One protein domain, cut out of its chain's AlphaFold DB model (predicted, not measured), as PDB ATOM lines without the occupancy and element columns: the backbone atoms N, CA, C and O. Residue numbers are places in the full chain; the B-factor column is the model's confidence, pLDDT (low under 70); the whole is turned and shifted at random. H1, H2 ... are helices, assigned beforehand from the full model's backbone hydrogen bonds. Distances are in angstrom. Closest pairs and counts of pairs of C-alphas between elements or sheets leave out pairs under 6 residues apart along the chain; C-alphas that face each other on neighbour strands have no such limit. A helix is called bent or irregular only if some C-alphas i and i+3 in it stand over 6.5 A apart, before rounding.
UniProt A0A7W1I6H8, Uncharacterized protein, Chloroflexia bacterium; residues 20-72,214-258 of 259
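Overview. This is residues 20 to 72 and 214 to 258 of the 259 residues of an uncharacterized protein of Chloroflexia bacterium (UniProt A0A7W1I6H8). One long bent helix, H3, runs nearly the whole length of a thin rod, and two shorter helices placed one after the other, H1 and H2, run back along it: H1 beside the arm H3b and H2 beside the arm H3a. The result is a slender two-helix-thick rod with a corner partway along, where H1 gives way to H2 and H3 bends, and residues 66 to 72 stick out at one end. The printed part has 98 residues with three named helices, in the order H1, H2, H3 along the chain, and no named strand; the class is all helix. The whole is extended, with a radius of gyration of the C-alphas of 21.3 A and spans of 83 by 22 by 15 A.

Arrangement. The longest helix is H3, residues 214 to 258, assigned as one helix by its hydrogen bonds but bent: C-alphas 236 and 239 are 7.2 A apart. Its arms are H3a, residues 214 to 236, and H3b, residues 239 to 258, and their lines stand at a steep tilt of 41 degrees. H2, residues 46 to 69, touches H3a at a shallow tilt of 18 degrees, opposite ways, and their closest C-alphas, those of Met 51 and Arg 224, are 5.5 A apart. H1, residues 20 to 41, touches H3b at a shallow tilt of 23 degrees, opposite ways, with the C-alphas of Leu 34 and Ala 241 closest at 5.2 A. H1 also touches H3a, with residues 36 to 41 alone, at a steep tilt of 55 degrees; the closest C-alphas are those of Ala 37 and Trp 234, 4.6 A apart. H1 and H2 only just touch, and only at the corner by their link, with 3 pairs of C-alphas within 8 A; the closest are those of Ala 40 and Trp 47, 7.2 A apart. H2 and H3b are apart. In H1, H2, H3a and H3b every O i to N i+4 pair is within hydrogen-bond range.

Along the chain. H3a measures 32.9 A from first to last C-alpha and starts at C-alpha 214, (271.068, 231.476, 113.039). H3b measures 29.1 A and ends at C-alpha 258, (218.051, 194.293, 113.340). H1 measures 31.4 A and begins at C-alpha 20, (229.689, 194.895, 114.328). H2 measures 35.3 A.

Size, cuts and confidence. The two C-alphas farthest apart, those of Pro 72 and Ser 258, are 83.1 A apart. Residues 73 to 213 are cut out, and C-alphas 72 and 214 are 21.0 A apart across the cut. The link from H1 to H2 is tight, with 4 residues; the link from H2 to H3 runs across the cut. Mean pLDDT of the printed part is 95.1, and residue 258 is under 70.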
ATOM      1  N   LEU A  20     229.830 194.097 113.114       89.75
ATOM      2  CA  LEU A  20     229.689 194.895 114.328       89.75
ATOM      3  C   LEU A  20     231.055 195.165 114.973       89.75
ATOM      4  O   LEU A  20     231.362 196.318 115.275       89.75
ATOM      5  N   ALA A  21     231.908 194.145 115.099       91.19
ATOM      6  CA  ALA A  21     233.263 194.301 115.630       91.19
ATOM      7  C   ALA A  21     234.115 195.273 114.787       91.19
ATOM      8  O   ALA A  21     234.792 196.147 115.330       91.19
ATOM      9  N   GLN A  22     234.033 195.189 113.453       92.44
ATOM     10  CA  GLN A  22     234.712 196.133 112.557       92.44
ATOM     11  C   GLN A  22     234.208 197.572 112.733       92.44
ATOM     12  O   GLN A  22     235.005 198.512 112.730       92.44
ATOM     13  N   LEU A  23     232.895 197.769 112.897       92.00
ATOM     14  CA  LEU A  23     232.323 199.094 113.148       92.00
ATOM     15  C   LEU A  23     232.753 199.656 114.502       92.00
ATOM     16  O   LEU A  23     233.098 200.832 114.578       92.00
ATOM     17  N   GLN A  24     232.813 198.828 115.544       92.69
ATOM     18  CA  GLN A  24     233.320 199.226 116.857       92.69
ATOM     19  C   GLN A  24     234.800 199.629 116.801       92.69
ATOM     20  O   GLN A  24     235.181 200.654 117.366       92.69
ATOM     21  N   GLN A  25     235.627 198.887 116.060       93.31
ATOM     22  CA  GLN A  25     237.031 199.251 115.851       93.31
ATOM     23  C   GLN A  25     237.165 200.578 115.089       93.31
ATOM     24  O   GLN A  25     237.937 201.451 115.485       93.31
ATOM     25  N   ARG A  26     236.381 200.772 114.021       93.94
ATOM     26  CA  ARG A  26     236.346 202.041 113.272       93.94
ATOM     27  C   ARG A  26     235.875 203.202 114.147       93.94
ATOM     28  O   ARG A  26     236.457 204.279 114.072       93.94
ATOM     29  N   ARG A  27     234.868 202.982 114.995       94.00
ATOM     30  CA  ARG A  27     234.376 203.968 115.963       94.00
ATOM     31  C   ARG A  27     235.490 204.428 116.900       94.00
ATOM     32  O   ARG A  27     235.659 205.627 117.070       94.00
ATOM     33  N   ALA A  28     236.271 203.499 117.454       94.31
ATOM     34  CA  ALA A  28     237.382 203.831 118.346       94.31
ATOM     35  C   ALA A  28     238.423 204.741 117.667       94.31
ATOM     36  O   ALA A  28     238.848 205.731 118.257       94.31
ATOM     37  N   LEU A  29     238.772 204.465 116.405       93.94
ATOM     38  CA  LEU A  29     239.694 205.307 115.631       93.94
ATOM     39  C   LEU A  29     239.130 206.712 115.371       93.94
ATOM     40  O   LEU A  29     239.847 207.699 115.495       93.94
ATOM     41  N   VAL A  30     237.844 206.820 115.021       94.19
ATOM     42  CA  VAL A  30     237.215 208.126 114.759       94.19
ATOM     43  C   VAL A  30     237.031 208.930 116.051       94.19
ATOM     44  O   VAL A  30     237.147 210.152 116.019       94.19
ATOM     45  N   ILE A  31     236.791 208.269 117.187       94.94
ATOM     46  CA  ILE A  31     236.764 208.922 118.502       94.94
ATOM     47  C   ILE A  31     238.133 209.499 118.845       94.94
ATOM     48  O   ILE A  31     238.204 210.657 119.234       94.94
ATOM     49  N   PHE A  32     239.214 208.747 118.629       93.56
ATOM     50  CA  PHE A  32     240.567 209.269 118.823       93.56
ATOM     51  C   PHE A  32     240.829 210.522 117.966       93.56
ATOM     52  O   PHE A  32     241.314 211.537 118.466       93.56
ATOM     53  N   ASP A  33     240.447 210.492 116.684       93.38
ATOM     54  CA  ASP A  33     240.536 211.657 115.792       93.38
ATOM     55  C   ASP A  33     239.702 212.848 116.303       93.38
ATOM     56  O   ASP A  33     240.144 213.996 116.212       93.38
ATOM     57  N   LEU A  34     238.501 212.589 116.835       95.62
ATOM     58  CA  LEU A  34     237.630 213.608 117.421       95.62
ATOM     59  C   LEU A  34     238.272 214.238 118.661       95.62
ATOM     60  O   LEU A  34     238.325 215.460 118.749       95.62
ATOM     61  N   GLU A  35     238.806 213.430 119.575       95.44
ATOM     62  CA  GLU A  35     239.494 213.903 120.781       95.44
ATOM     63  C   GLU A  35     240.696 214.787 120.429       95.44
ATOM     64  O   GLU A  35     240.871 215.863 121.008       95.44
ATOM     65  N   ARG A  36     241.497 214.386 119.431       95.06
ATOM     66  CA  ARG A  36     242.631 215.182 118.929       95.06
ATOM     67  C   ARG A  36     242.174 216.505 118.313       95.06
ATOM     68  O   ARG A  36     242.764 217.543 118.608       95.06
ATOM     69  N   ALA A  37     241.123 216.479 117.495       95.44
ATOM     70  CA  ALA A  37     240.557 217.678 116.883       95.44
ATOM     71  C   ALA A  37     239.960 218.638 117.926       95.44
ATOM     72  O   ALA A  37     240.147 219.849 117.834       95.44
ATOM     73  N   GLU A  38     239.285 218.115 118.953       95.50
ATOM     74  CA  GLU A  38     238.757 218.921 120.055       95.50
ATOM     75  C   GLU A  38     239.875 219.537 120.890       95.50
ATOM     76  O   GLU A  38     239.825 220.735 121.171       95.50
ATOM     77  N   ALA A  39     240.908 218.762 121.230       95.25
ATOM     78  CA  ALA A  39     242.077 219.275 121.935       95.25
ATOM     79  C   ALA A  39     242.726 220.443 121.176       95.25
ATOM     80  O   ALA A  39     242.991 221.479 121.778       95.25
ATOM     81  N   ALA A  40     242.886 220.338 119.854       95.50
ATOM     82  CA  ALA A  40     243.495 221.385 119.028       95.50
ATOM     83  C   ALA A  40     242.732 222.730 119.029       95.50
ATOM     84  O   ALA A  40     243.320 223.779 118.746       95.50
ATOM     85  N   THR A  41     241.434 222.713 119.360       94.12
ATOM     86  CA  THR A  41     240.597 223.923 119.484       94.12
ATOM     87  C   THR A  41     240.616 224.558 120.870       94.12
ATOM     88  O   THR A  41     240.194 225.706 121.020       94.12
ATOM     89  N   ARG A  42     241.083 223.836 121.894       94.12
ATOM     90  CA  ARG A  42     241.165 224.368 123.257       94.12
ATOM     91  C   ARG A  42     242.349 225.334 123.374       94.12
ATOM     92  O   ARG A  42     243.362 225.104 122.716       94.12
ATOM     93  N   PRO A  43     242.241 226.387 124.202       89.62
ATOM     94  CA  PRO A  43     243.344 227.320 124.427       89.62
ATOM     95  C   PRO A  43     244.528 226.649 125.134       89.62
ATOM     96  O   PRO A  43     245.672 226.943 124.811       89.62
ATOM     97  N   ASP A  44     244.247 225.722 126.050       92.25
ATOM     98  CA  ASP A  44     245.250 224.896 126.718       92.25
ATOM     99  C   ASP A  44     245.282 223.515 126.052       92.25
ATOM    100  O   ASP A  44     244.309 222.752 126.127       92.25
ATOM    101  N   ASN A  45     246.338 223.252 125.279       94.75
ATOM    102  CA  ASN A  45     246.486 222.016 124.523       94.75
ATOM    103  C   ASN A  45     247.964 221.668 124.253       94.75
ATOM    104  O   ASN A  45     248.823 222.552 124.302       94.75
ATOM    105  N   PRO A  46     248.266 220.410 123.871       94.50
ATOM    106  CA  PRO A  46     249.647 219.951 123.700       94.50
ATOM    107  C   PRO A  46     250.455 220.703 122.629       94.50
ATOM    108  O   PRO A  46     251.675 220.813 122.743       94.50
ATOM    109  N   TRP A  47     249.801 221.227 121.585       97.12
ATOM    110  CA  TRP A  47     250.478 222.036 120.564       97.12
ATOM    111  C   TRP A  47     250.900 223.390 121.134       97.12
ATOM    112  O   TRP A  47     252.028 223.817 120.904       97.12
ATOM    113  N   HIS A  48     250.039 224.050 121.916       96.31
ATOM    114  CA  HIS A  48     250.382 225.308 122.585       96.31
ATOM    115  C   HIS A  48     251.521 225.133 123.592       96.31
ATOM    116  O   HIS A  48     252.444 225.950 123.602       96.31
ATOM    117  N   GLU A  49     251.505 224.061 124.386       96.31
ATOM    118  CA  GLU A  49     252.606 223.723 125.296       96.31
ATOM    119  C   GLU A  49     253.931 223.592 124.526       96.31
ATOM    120  O   GLU A  49     254.920 224.256 124.843       96.31
ATOM    121  N   ARG A  50     253.938 222.805 123.443       97.75
ATOM    122  CA  ARG A  50     255.131 222.597 122.612       97.75
ATOM    123  C   ARG A  50     255.601 223.878 121.921       97.75
ATOM    124  O   ARG A  50     256.794 224.173 121.935       97.75
ATOM    125  N   MET A  51     254.689 224.670 121.359       97.75
ATOM    126  CA  MET A  51     255.016 225.969 120.764       97.75
ATOM    127  C   MET A  51     255.602 226.950 121.783       97.75
ATOM    128  O   MET A  51     256.468 227.745 121.417       97.75
ATOM    129  N   THR A  52     255.152 226.897 123.039       97.56
ATOM    130  CA  THR A  52     255.688 227.726 124.127       97.56
ATOM    131  C   THR A  52     257.139 227.350 124.415       97.56
ATOM    132  O   THR A  52     258.006 228.221 124.385       97.56
ATOM    133  N   LEU A  53     257.438 226.055 124.555       98.25
ATOM    134  CA  LEU A  53     258.811 225.561 124.736       98.25
ATOM    135  C   LEU A  53     259.731 225.925 123.557       98.25
ATOM    136  O   LEU A  53     260.887 226.313 123.745       98.25
ATOM    137  N   LEU A  54     259.222 225.837 122.324       98.38
ATOM    138  CA  LEU A  54     259.962 226.269 121.135       98.38
ATOM    139  C   LEU A  54     260.229 227.783 121.151       98.38
ATOM    140  O   LEU A  54     261.330 228.212 120.813       98.38
ATOM    141  N   ALA A  55     259.262 228.601 121.576       98.38
ATOM    142  CA  ALA A  55     259.435 230.050 121.692       98.38
ATOM    143  C   ALA A  55     260.457 230.439 122.777       98.38
ATOM    144  O   ALA A  55     261.280 231.334 122.562       98.38
ATOM    145  N   GLU A  56     260.453 229.746 123.915       98.50
ATOM    146  CA  GLU A  56     261.474 229.897 124.958       98.50
ATOM    147  C   GLU A  56     262.866 229.545 124.421       98.50
ATOM    148  O   GLU A  56     263.820 230.299 124.620       98.50
ATOM    149  N   SER A  57     262.971 228.453 123.662       98.50
ATOM    150  CA  SER A  57     264.231 228.010 123.054       98.50
ATOM    151  C   SER A  57     264.762 229.025 122.035       98.50
ATOM    152  O   SER A  57     265.940 229.379 122.069       98.50
ATOM    153  N   ILE A  58     263.891 229.576 121.181       98.69
ATOM    154  CA  ILE A  58     264.238 230.674 120.260       98.69
ATOM    155  C   ILE A  58     264.752 231.892 121.037       98.69
ATOM    156  O   ILE A  58     265.750 232.489 120.646       98.69
ATOM    157  N   THR A  59     264.118 232.231 122.163       98.56
ATOM    158  CA  THR A  59     264.532 233.364 123.006       98.56
ATOM    159  C   THR A  59     265.932 233.163 123.594       98.56
ATOM    160  O   THR A  59     266.695 234.123 123.711       98.56
ATOM    161  N   ILE A  60     266.296 231.928 123.956       98.44
ATOM    162  CA  ILE A  60     267.653 231.595 124.414       98.44
ATOM    163  C   ILE A  60     268.660 231.809 123.280       98.44
ATOM    164  O   ILE A  60     269.642 232.519 123.474       98.44
ATOM    165  N   VAL A  61     268.378 231.286 122.086       98.44
ATOM    166  CA  VAL A  61     269.257 231.451 120.917       98.44
ATOM    167  C   VAL A  61     269.419 232.927 120.531       98.44
ATOM    168  O   VAL A  61     270.525 233.365 120.214       98.44
ATOM    169  N   ASP A  62     268.347 233.718 120.600       98.31
ATOM    170  CA  ASP A  62     268.393 235.164 120.346       98.31
ATOM    171  C   ASP A  62     269.263 235.899 121.378       98.31
ATOM    172  O   ASP A  62     270.017 236.810 121.019       98.31
ATOM    173  N   ARG A  63     269.228 235.477 122.648       98.25
ATOM    174  CA  ARG A  63     270.124 236.002 123.688       98.25
ATOM    175  C   ARG A  63     271.584 235.660 123.398       98.25
ATOM    176  O   ARG A  63     272.436 236.533 123.543       98.25
ATOM    177  N   ASP A  64     271.869 234.435 122.971       97.81
ATOM    178  CA  ASP A  64     273.234 234.001 122.655       97.81
ATOM    179  C   ASP A  64     273.794 234.748 121.436       97.81
ATOM    180  O   ASP A  64     274.954 235.166 121.436       97.81
ATOM    181  N   LEU A  65     272.959 234.997 120.420       97.38
ATOM    182  CA  LEU A  65     273.313 235.853 119.286       97.38
ATOM    183  C   LEU A  65     273.659 237.276 119.742       97.38
ATOM    184  O   LEU A  65     274.704 237.798 119.357       97.38
ATOM    185  N   ALA A  66     272.824 237.878 120.591       96.38
ATOM    186  CA  ALA A  66     273.085 239.209 121.133       96.38
ATOM    187  C   ALA A  66     274.367 239.246 121.986       96.38
ATOM    188  O   ALA A  66     275.145 240.198 121.903       96.38
ATOM    189  N   ALA A  67     274.633 238.194 122.766       95.88
ATOM    190  CA  ALA A  67     275.848 238.084 123.563       95.88
ATOM    191  C   ALA A  67     277.107 238.110 122.679       95.88
ATOM    192  O   ALA A  67     278.046 238.840 122.996       95.88
ATOM    193  N   LEU A  68     277.108 237.403 121.541       93.50
ATOM    194  CA  LEU A  68     278.234 237.412 120.596       93.50
ATOM    195  C   LEU A  68     278.543 238.800 120.028       93.50
ATOM    196  O   LEU A  68     279.715 239.119 119.816       93.50
ATOM    197  N   ASP A  69     277.518 239.615 119.785       88.00
ATOM    198  CA  ASP A  69     277.676 240.954 119.207       88.00
ATOM    199  C   ASP A  69     278.152 241.993 120.240       88.00
ATOM    200  O   ASP A  69     278.673 243.041 119.867       88.00
ATOM    201  N   THR A  70     278.029 241.687 121.535       91.31
ATOM    202  CA  THR A  70     278.471 242.553 122.647       91.31
ATOM    203  C   THR A  70     279.783 242.109 123.294       91.31
ATOM    204  O   THR A  70     280.203 242.691 124.296       91.31
ATOM    205  N   LEU A  71     280.448 241.089 122.740       89.62
ATOM    206  CA  LEU A  71     281.730 240.627 123.263       89.62
ATOM    207  C   LEU A  71     282.763 241.763 123.238       89.62
ATOM    208  O   LEU A  71     282.913 242.422 122.206       89.62
ATOM    209  N   PRO A  72     283.519 241.961 124.333       90.12
ATOM    210  CA  PRO A  72     284.525 243.004 124.383       90.12
ATOM    211  C   PRO A  72     285.603 242.769 123.322       90.12
ATOM    212  O   PRO A  72     285.927 241.631 122.954       90.12
ATOM    213  N   ARG A 214     272.082 231.054 114.024       98.38
ATOM    214  CA  ARG A 214     271.068 231.476 113.039       98.38
ATOM    215  C   ARG A 214     270.368 230.292 112.374       98.38
ATOM    216  O   ARG A 214     269.156 230.356 112.149       98.38
ATOM    217  N   ALA A 215     271.108 229.234 112.055       98.50
ATOM    218  CA  ALA A 215     270.546 228.008 111.500       98.50
ATOM    219  C   ALA A 215     269.620 227.325 112.517       98.50
ATOM    220  O   ALA A 215     268.484 226.994 112.185       98.50
ATOM    221  N   GLU A 216     270.065 227.215 113.770       98.56
ATOM    222  CA  GLU A 216     269.284 226.671 114.882       98.56
ATOM    223  C   GLU A 216     267.989 227.461 115.106       98.56
ATOM    224  O   GLU A 216     266.898 226.893 115.107       98.56
ATOM    225  N   ARG A 217     268.084 228.792 115.182       98.62
ATOM    226  CA  ARG A 217     266.922 229.681 115.288       98.62
ATOM    227  C   ARG A 217     265.920 229.449 114.160       98.62
ATOM    228  O   ARG A 217     264.714 229.409 114.397       98.62
ATOM    229  N   SER A 218     266.416 229.320 112.929       98.62
ATOM    230  CA  SER A 218     265.577 229.102 111.746       98.62
ATOM    231  C   SER A 218     264.884 227.741 111.798       98.62
ATOM    232  O   SER A 218     263.696 227.658 111.493       98.62
ATOM    233  N   ARG A 219     265.593 226.695 112.247       98.69
ATOM    234  CA  ARG A 219     265.025 225.360 112.466       98.69
ATOM    235  C   ARG A 219     263.900 225.399 113.500       98.69
ATOM    236  O   ARG A 219     262.792 224.978 113.190       98.69
ATOM    237  N   LEU A 220     264.146 225.977 114.676       98.62
ATOM    238  CA  LEU A 220     263.148 226.083 115.748       98.62
ATOM    239  C   LEU A 220     261.918 226.895 115.321       98.62
ATOM    240  O   LEU A 220     260.787 226.543 115.653       98.62
ATOM    241  N   ALA A 221     262.119 227.975 114.561       98.50
ATOM    242  CA  ALA A 221     261.022 228.772 114.022       98.50
ATOM    243  C   ALA A 221     260.173 227.981 113.014       98.50
ATOM    244  O   ALA A 221     258.947 228.081 113.048       98.50
ATOM    245  N   ALA A 222     260.810 227.180 112.153       98.56
ATOM    246  CA  ALA A 222     260.115 226.296 111.222       98.56
ATOM    247  C   ALA A 222     259.348 225.186 111.957       98.56
ATOM    248  O   ALA A 222     258.185 224.950 111.646       98.56
ATOM    249  N   GLU A 223     259.951 224.562 112.975       98.62
ATOM    250  CA  GLU A 223     259.272 223.578 113.827       98.62
ATOM    251  C   GLU A 223     258.045 224.189 114.512       98.62
ATOM    252  O   GLU A 223     256.963 223.611 114.470       98.62
ATOM    253  N   ARG A 224     258.165 225.398 115.071       98.38
ATOM    254  CA  ARG A 224     257.029 226.097 115.687       98.38
ATOM    255  C   ARG A 224     255.915 226.385 114.678       98.38
ATOM    256  O   ARG A 224     254.745 226.237 115.017       98.38
ATOM    257  N   ALA A 225     256.263 226.804 113.462       98.25
ATOM    258  CA  ALA A 225     255.283 227.031 112.403       98.25
ATOM    259  C   ALA A 225     254.578 225.727 111.994       98.25
ATOM    260  O   ALA A 225     253.364 225.733 111.800       98.25
ATOM    261  N   GLN A 226     255.312 224.611 111.936       98.31
ATOM    262  CA  GLN A 226     254.745 223.292 111.661       98.31
ATOM    263  C   GLN A 226     253.778 222.846 112.764       98.31
ATOM    264  O   GLN A 226     252.706 222.341 112.451       98.31
ATOM    265  N   GLU A 227     254.117 223.054 114.039       97.81
ATOM    266  CA  GLU A 227     253.212 222.745 115.155       97.81
ATOM    267  C   GLU A 227     251.905 223.540 115.071       97.81
ATOM    268  O   GLU A 227     250.825 222.996 115.313       97.81
ATOM    269  N   GLU A 228     251.988 224.814 114.686       97.50
ATOM    270  CA  GLU A 228     250.805 225.654 114.507       97.50
ATOM    271  C   GLU A 228     249.954 225.198 113.314       97.50
ATOM    272  O   GLU A 228     248.728 225.115 113.423       97.50
ATOM    273  N   GLU A 229     250.584 224.841 112.191       98.06
ATOM    274  CA  GLU A 229     249.885 224.264 111.040       98.06
ATOM    275  C   GLU A 229     249.212 222.935 111.411       98.06
ATOM    276  O   GLU A 229     248.046 222.713 111.088       98.06
ATOM    277  N   ASP A 230     249.899 222.059 112.143       97.44
ATOM    278  CA  ASP A 230     249.364 220.785 112.621       97.44
ATOM    279  C   ASP A 230     248.143 220.988 113.511       97.44
ATOM    280  O   ASP A 230     247.106 220.348 113.297       97.44
ATOM    281  N   ARG A 231     248.237 221.912 114.472       97.12
ATOM    282  CA  ARG A 231     247.118 222.302 115.330       97.12
ATOM    283  C   ARG A 231     245.940 222.790 114.489       97.12
ATOM    284  O   ARG A 231     244.814 222.335 114.696       97.12
ATOM    285  N   HIS A 232     246.190 223.671 113.521       97.12
ATOM    286  CA  HIS A 232     245.165 224.171 112.606       97.12
ATOM    287  C   HIS A 232     244.506 223.042 111.802       97.12
ATOM    288  O   HIS A 232     243.278 222.947 111.791       97.12
ATOM    289  N   ARG A 233     245.289 222.128 111.216       97.12
ATOM    290  CA  ARG A 233     244.776 220.971 110.458       97.12
ATOM    291  C   ARG A 233     243.886 220.072 111.312       97.12
ATOM    292  O   ARG A 233     242.859 219.588 110.836       97.12
ATOM    293  N   TRP A 234     244.244 219.841 112.575       96.69
ATOM    294  CA  TRP A 234     243.401 219.079 113.499       96.69
ATOM    295  C   TRP A 234     242.121 219.829 113.872       96.69
ATOM    296  O   TRP A 234     241.045 219.229 113.851       96.69
ATOM    297  N   ALA A 235     242.209 221.132 114.143       96.19
ATOM    298  CA  ALA A 235     241.048 221.963 114.453       96.19
ATOM    299  C   ALA A 235     240.035 222.009 113.289       96.19
ATOM    300  O   ALA A 235     238.834 221.849 113.508       96.19
ATOM    301  N   GLU A 236     240.501 222.142 112.045       96.62
ATOM    302  CA  GLU A 236     239.647 222.145 110.845       96.62
ATOM    303  C   GLU A 236     238.913 220.816 110.621       96.62
ATOM    304  O   GLU A 236     237.802 220.789 110.086       96.62
ATOM    305  N   ARG A 237     239.495 219.695 111.065       95.25
ATOM    306  CA  ARG A 237     238.878 218.364 110.953       95.25
ATOM    307  C   ARG A 237     237.736 218.140 111.941       95.25
ATOM    308  O   ARG A 237     236.966 217.195 111.743       95.25
ATOM    309  N   LEU A 238     237.578 218.984 112.964       95.44
ATOM    310  CA  LEU A 238     236.605 218.787 114.043       95.44
ATOM    311  C   LEU A 238     235.160 218.552 113.552       95.44
ATOM    312  O   LEU A 238     234.545 217.569 113.978       95.44
ATOM    313  N   PRO A 239     234.590 219.355 112.628       96.12
ATOM    314  CA  PRO A 239     233.221 219.132 112.159       96.12
ATOM    315  C   PRO A 239     233.057 217.796 111.419       96.12
ATOM    316  O   PRO A 239     232.027 217.132 111.546       96.12
ATOM    317  N   ILE A 240     234.082 217.385 110.666       95.06
ATOM    318  CA  ILE A 240     234.086 216.128 109.909       95.06
ATOM    319  C   ILE A 240     234.169 214.938 110.869       95.06
ATOM    320  O   ILE A 240     233.424 213.973 110.705       95.06
ATOM    321  N   ALA A 241     235.035 215.012 111.884       94.00
ATOM    322  CA  ALA A 241     235.160 213.980 112.908       94.00
ATOM    323  C   ALA A 241     233.834 213.786 113.666       94.00
ATOM    324  O   ALA A 241     233.350 212.659 113.760       94.00
ATOM    325  N   ARG A 242     233.183 214.882 114.089       95.12
ATOM    326  CA  ARG A 242     231.861 214.842 114.745       95.12
ATOM    327  C   ARG A 242     230.803 214.143 113.895       95.12
ATOM    328  O   ARG A 242     230.083 213.287 114.402       95.12
ATOM    329  N   ARG A 243     230.733 214.468 112.598       96.50
ATOM    330  CA  ARG A 243     229.793 213.820 111.669       96.50
ATOM    331  C   ARG A 243     230.071 212.320 111.538       96.50
ATOM    332  O   ARG A 243     229.148 211.527 111.649       96.50
ATOM    333  N   ARG A 244     231.337 211.928 111.365       94.75
ATOM    334  CA  ARG A 244     231.722 210.515 111.209       94.75
ATOM    335  C   ARG A 244     231.390 209.666 112.435       94.75
ATOM    336  O   ARG A 244     230.973 208.527 112.258       94.75
ATOM    337  N   VAL A 245     231.565 210.196 113.652       95.50
ATOM    338  CA  VAL A 245     231.136 209.491 114.875       95.50
ATOM    339  C   VAL A 245     229.625 209.273 114.849       95.50
ATOM    340  O   VAL A 245     229.180 208.145 115.027       95.50
ATOM    341  N   ALA A 246     228.847 210.320 114.557       95.94
ATOM    342  CA  ALA A 246     227.389 210.226 114.502       95.94
ATOM    343  C   ALA A 246     226.898 209.211 113.450       95.94
ATOM    344  O   ALA A 246     225.989 208.430 113.729       95.94
ATOM    345  N   ASP A 247     227.522 209.183 112.269       96.12
ATOM    346  CA  ASP A 247     227.179 208.242 111.197       96.12
ATOM    347  C   ASP A 247     227.466 206.783 111.607       96.12
ATOM    348  O   ASP A 247     226.616 205.909 111.428       96.12
ATOM    349  N   ILE A 248     228.635 206.514 112.207       94.38
ATOM    350  CA  ILE A 248     229.006 205.168 112.680       94.38
ATOM    351  C   ILE A 248     228.101 204.724 113.835       94.38
ATOM    352  O   ILE A 248     227.657 203.576 113.852       94.38
ATOM    353  N   ASP A 249     227.784 205.620 114.770       95.31
ATOM    354  CA  ASP A 249     226.875 205.328 115.883       95.31
ATOM    355  C   ASP A 249     225.472 204.969 115.370       95.31
ATOM    356  O   ASP A 249     224.856 204.016 115.855       95.31
ATOM    357  N   ALA A 250     224.998 205.651 114.322       95.12
ATOM    358  CA  ALA A 250     223.743 205.315 113.657       95.12
ATOM    359  C   ALA A 250     223.794 203.953 112.931       95.12
ATOM    360  O   ALA A 250     222.801 203.222 112.938       95.12
ATOM    361  N   GLU A 251     224.918 203.589 112.305       92.94
ATOM    362  CA  GLU A 251     225.103 202.269 111.678       92.94
ATOM    363  C   GLU A 251     225.121 201.131 112.705       92.94
ATOM    364  O   GLU A 251     224.459 200.111 112.500       92.94
ATOM    365  N   ILE A 252     225.833 201.321 113.820       92.38
ATOM    366  CA  ILE A 252     225.870 200.365 114.931       92.38
ATOM    367  C   ILE A 252     224.460 200.176 115.494       92.38
ATOM    368  O   ILE A 252     224.000 199.041 115.589       92.38
ATOM    369  N   ALA A 253     223.737 201.264 115.783       93.06
ATOM    370  CA  ALA A 253     222.376 201.191 116.312       93.06
ATOM    371  C   ALA A 253     221.423 200.422 115.378       93.06
ATOM    372  O   ALA A 253     220.652 199.580 115.839       93.06
ATOM    373  N   LYS A 254     221.510 200.651 114.058       92.06
ATOM    374  CA  LYS A 254     220.713 199.913 113.062       92.06
ATOM    375  C   LYS A 254     221.009 198.414 113.092       92.06
ATOM    376  O   LYS A 254     220.065 197.629 113.140       92.06
ATOM    377  N   LEU A 255     222.285 198.020 113.100       87.94
ATOM    378  CA  LEU A 255     222.694 196.610 113.151       87.94
ATOM    379  C   LEU A 255     222.285 195.941 114.467       87.94
ATOM    380  O   LEU A 255     221.752 194.839 114.435       87.94
ATOM    381  N   SER A 256     222.441 196.623 115.602       84.31
ATOM    382  CA  SER A 256     222.037 196.103 116.915       84.31
ATOM    383  C   SER A 256     220.520 195.999 117.101       84.31
ATOM    384  O   SER A 256     220.074 195.210 117.922       84.31
ATOM    385  N   SER A 257     219.725 196.784 116.364       81.12
ATOM    386  CA  SER A 257     218.253 196.693 116.374       81.12
ATOM    387  C   SER A 257     217.669 195.690 115.366       81.12
ATOM    388  O   SER A 257     216.473 195.411 115.423       81.12
ATOM    389  N   SER A 258     218.485 195.191 114.427       67.94
ATOM    390  CA  SER A 258     218.051 194.293 113.340       67.94
ATOM    391  C   SER A 258     218.418 192.817 113.560       67.94
ATOM    392  O   SER A 258     217.955 191.980 112.784       67.94
TER     393      SER A 258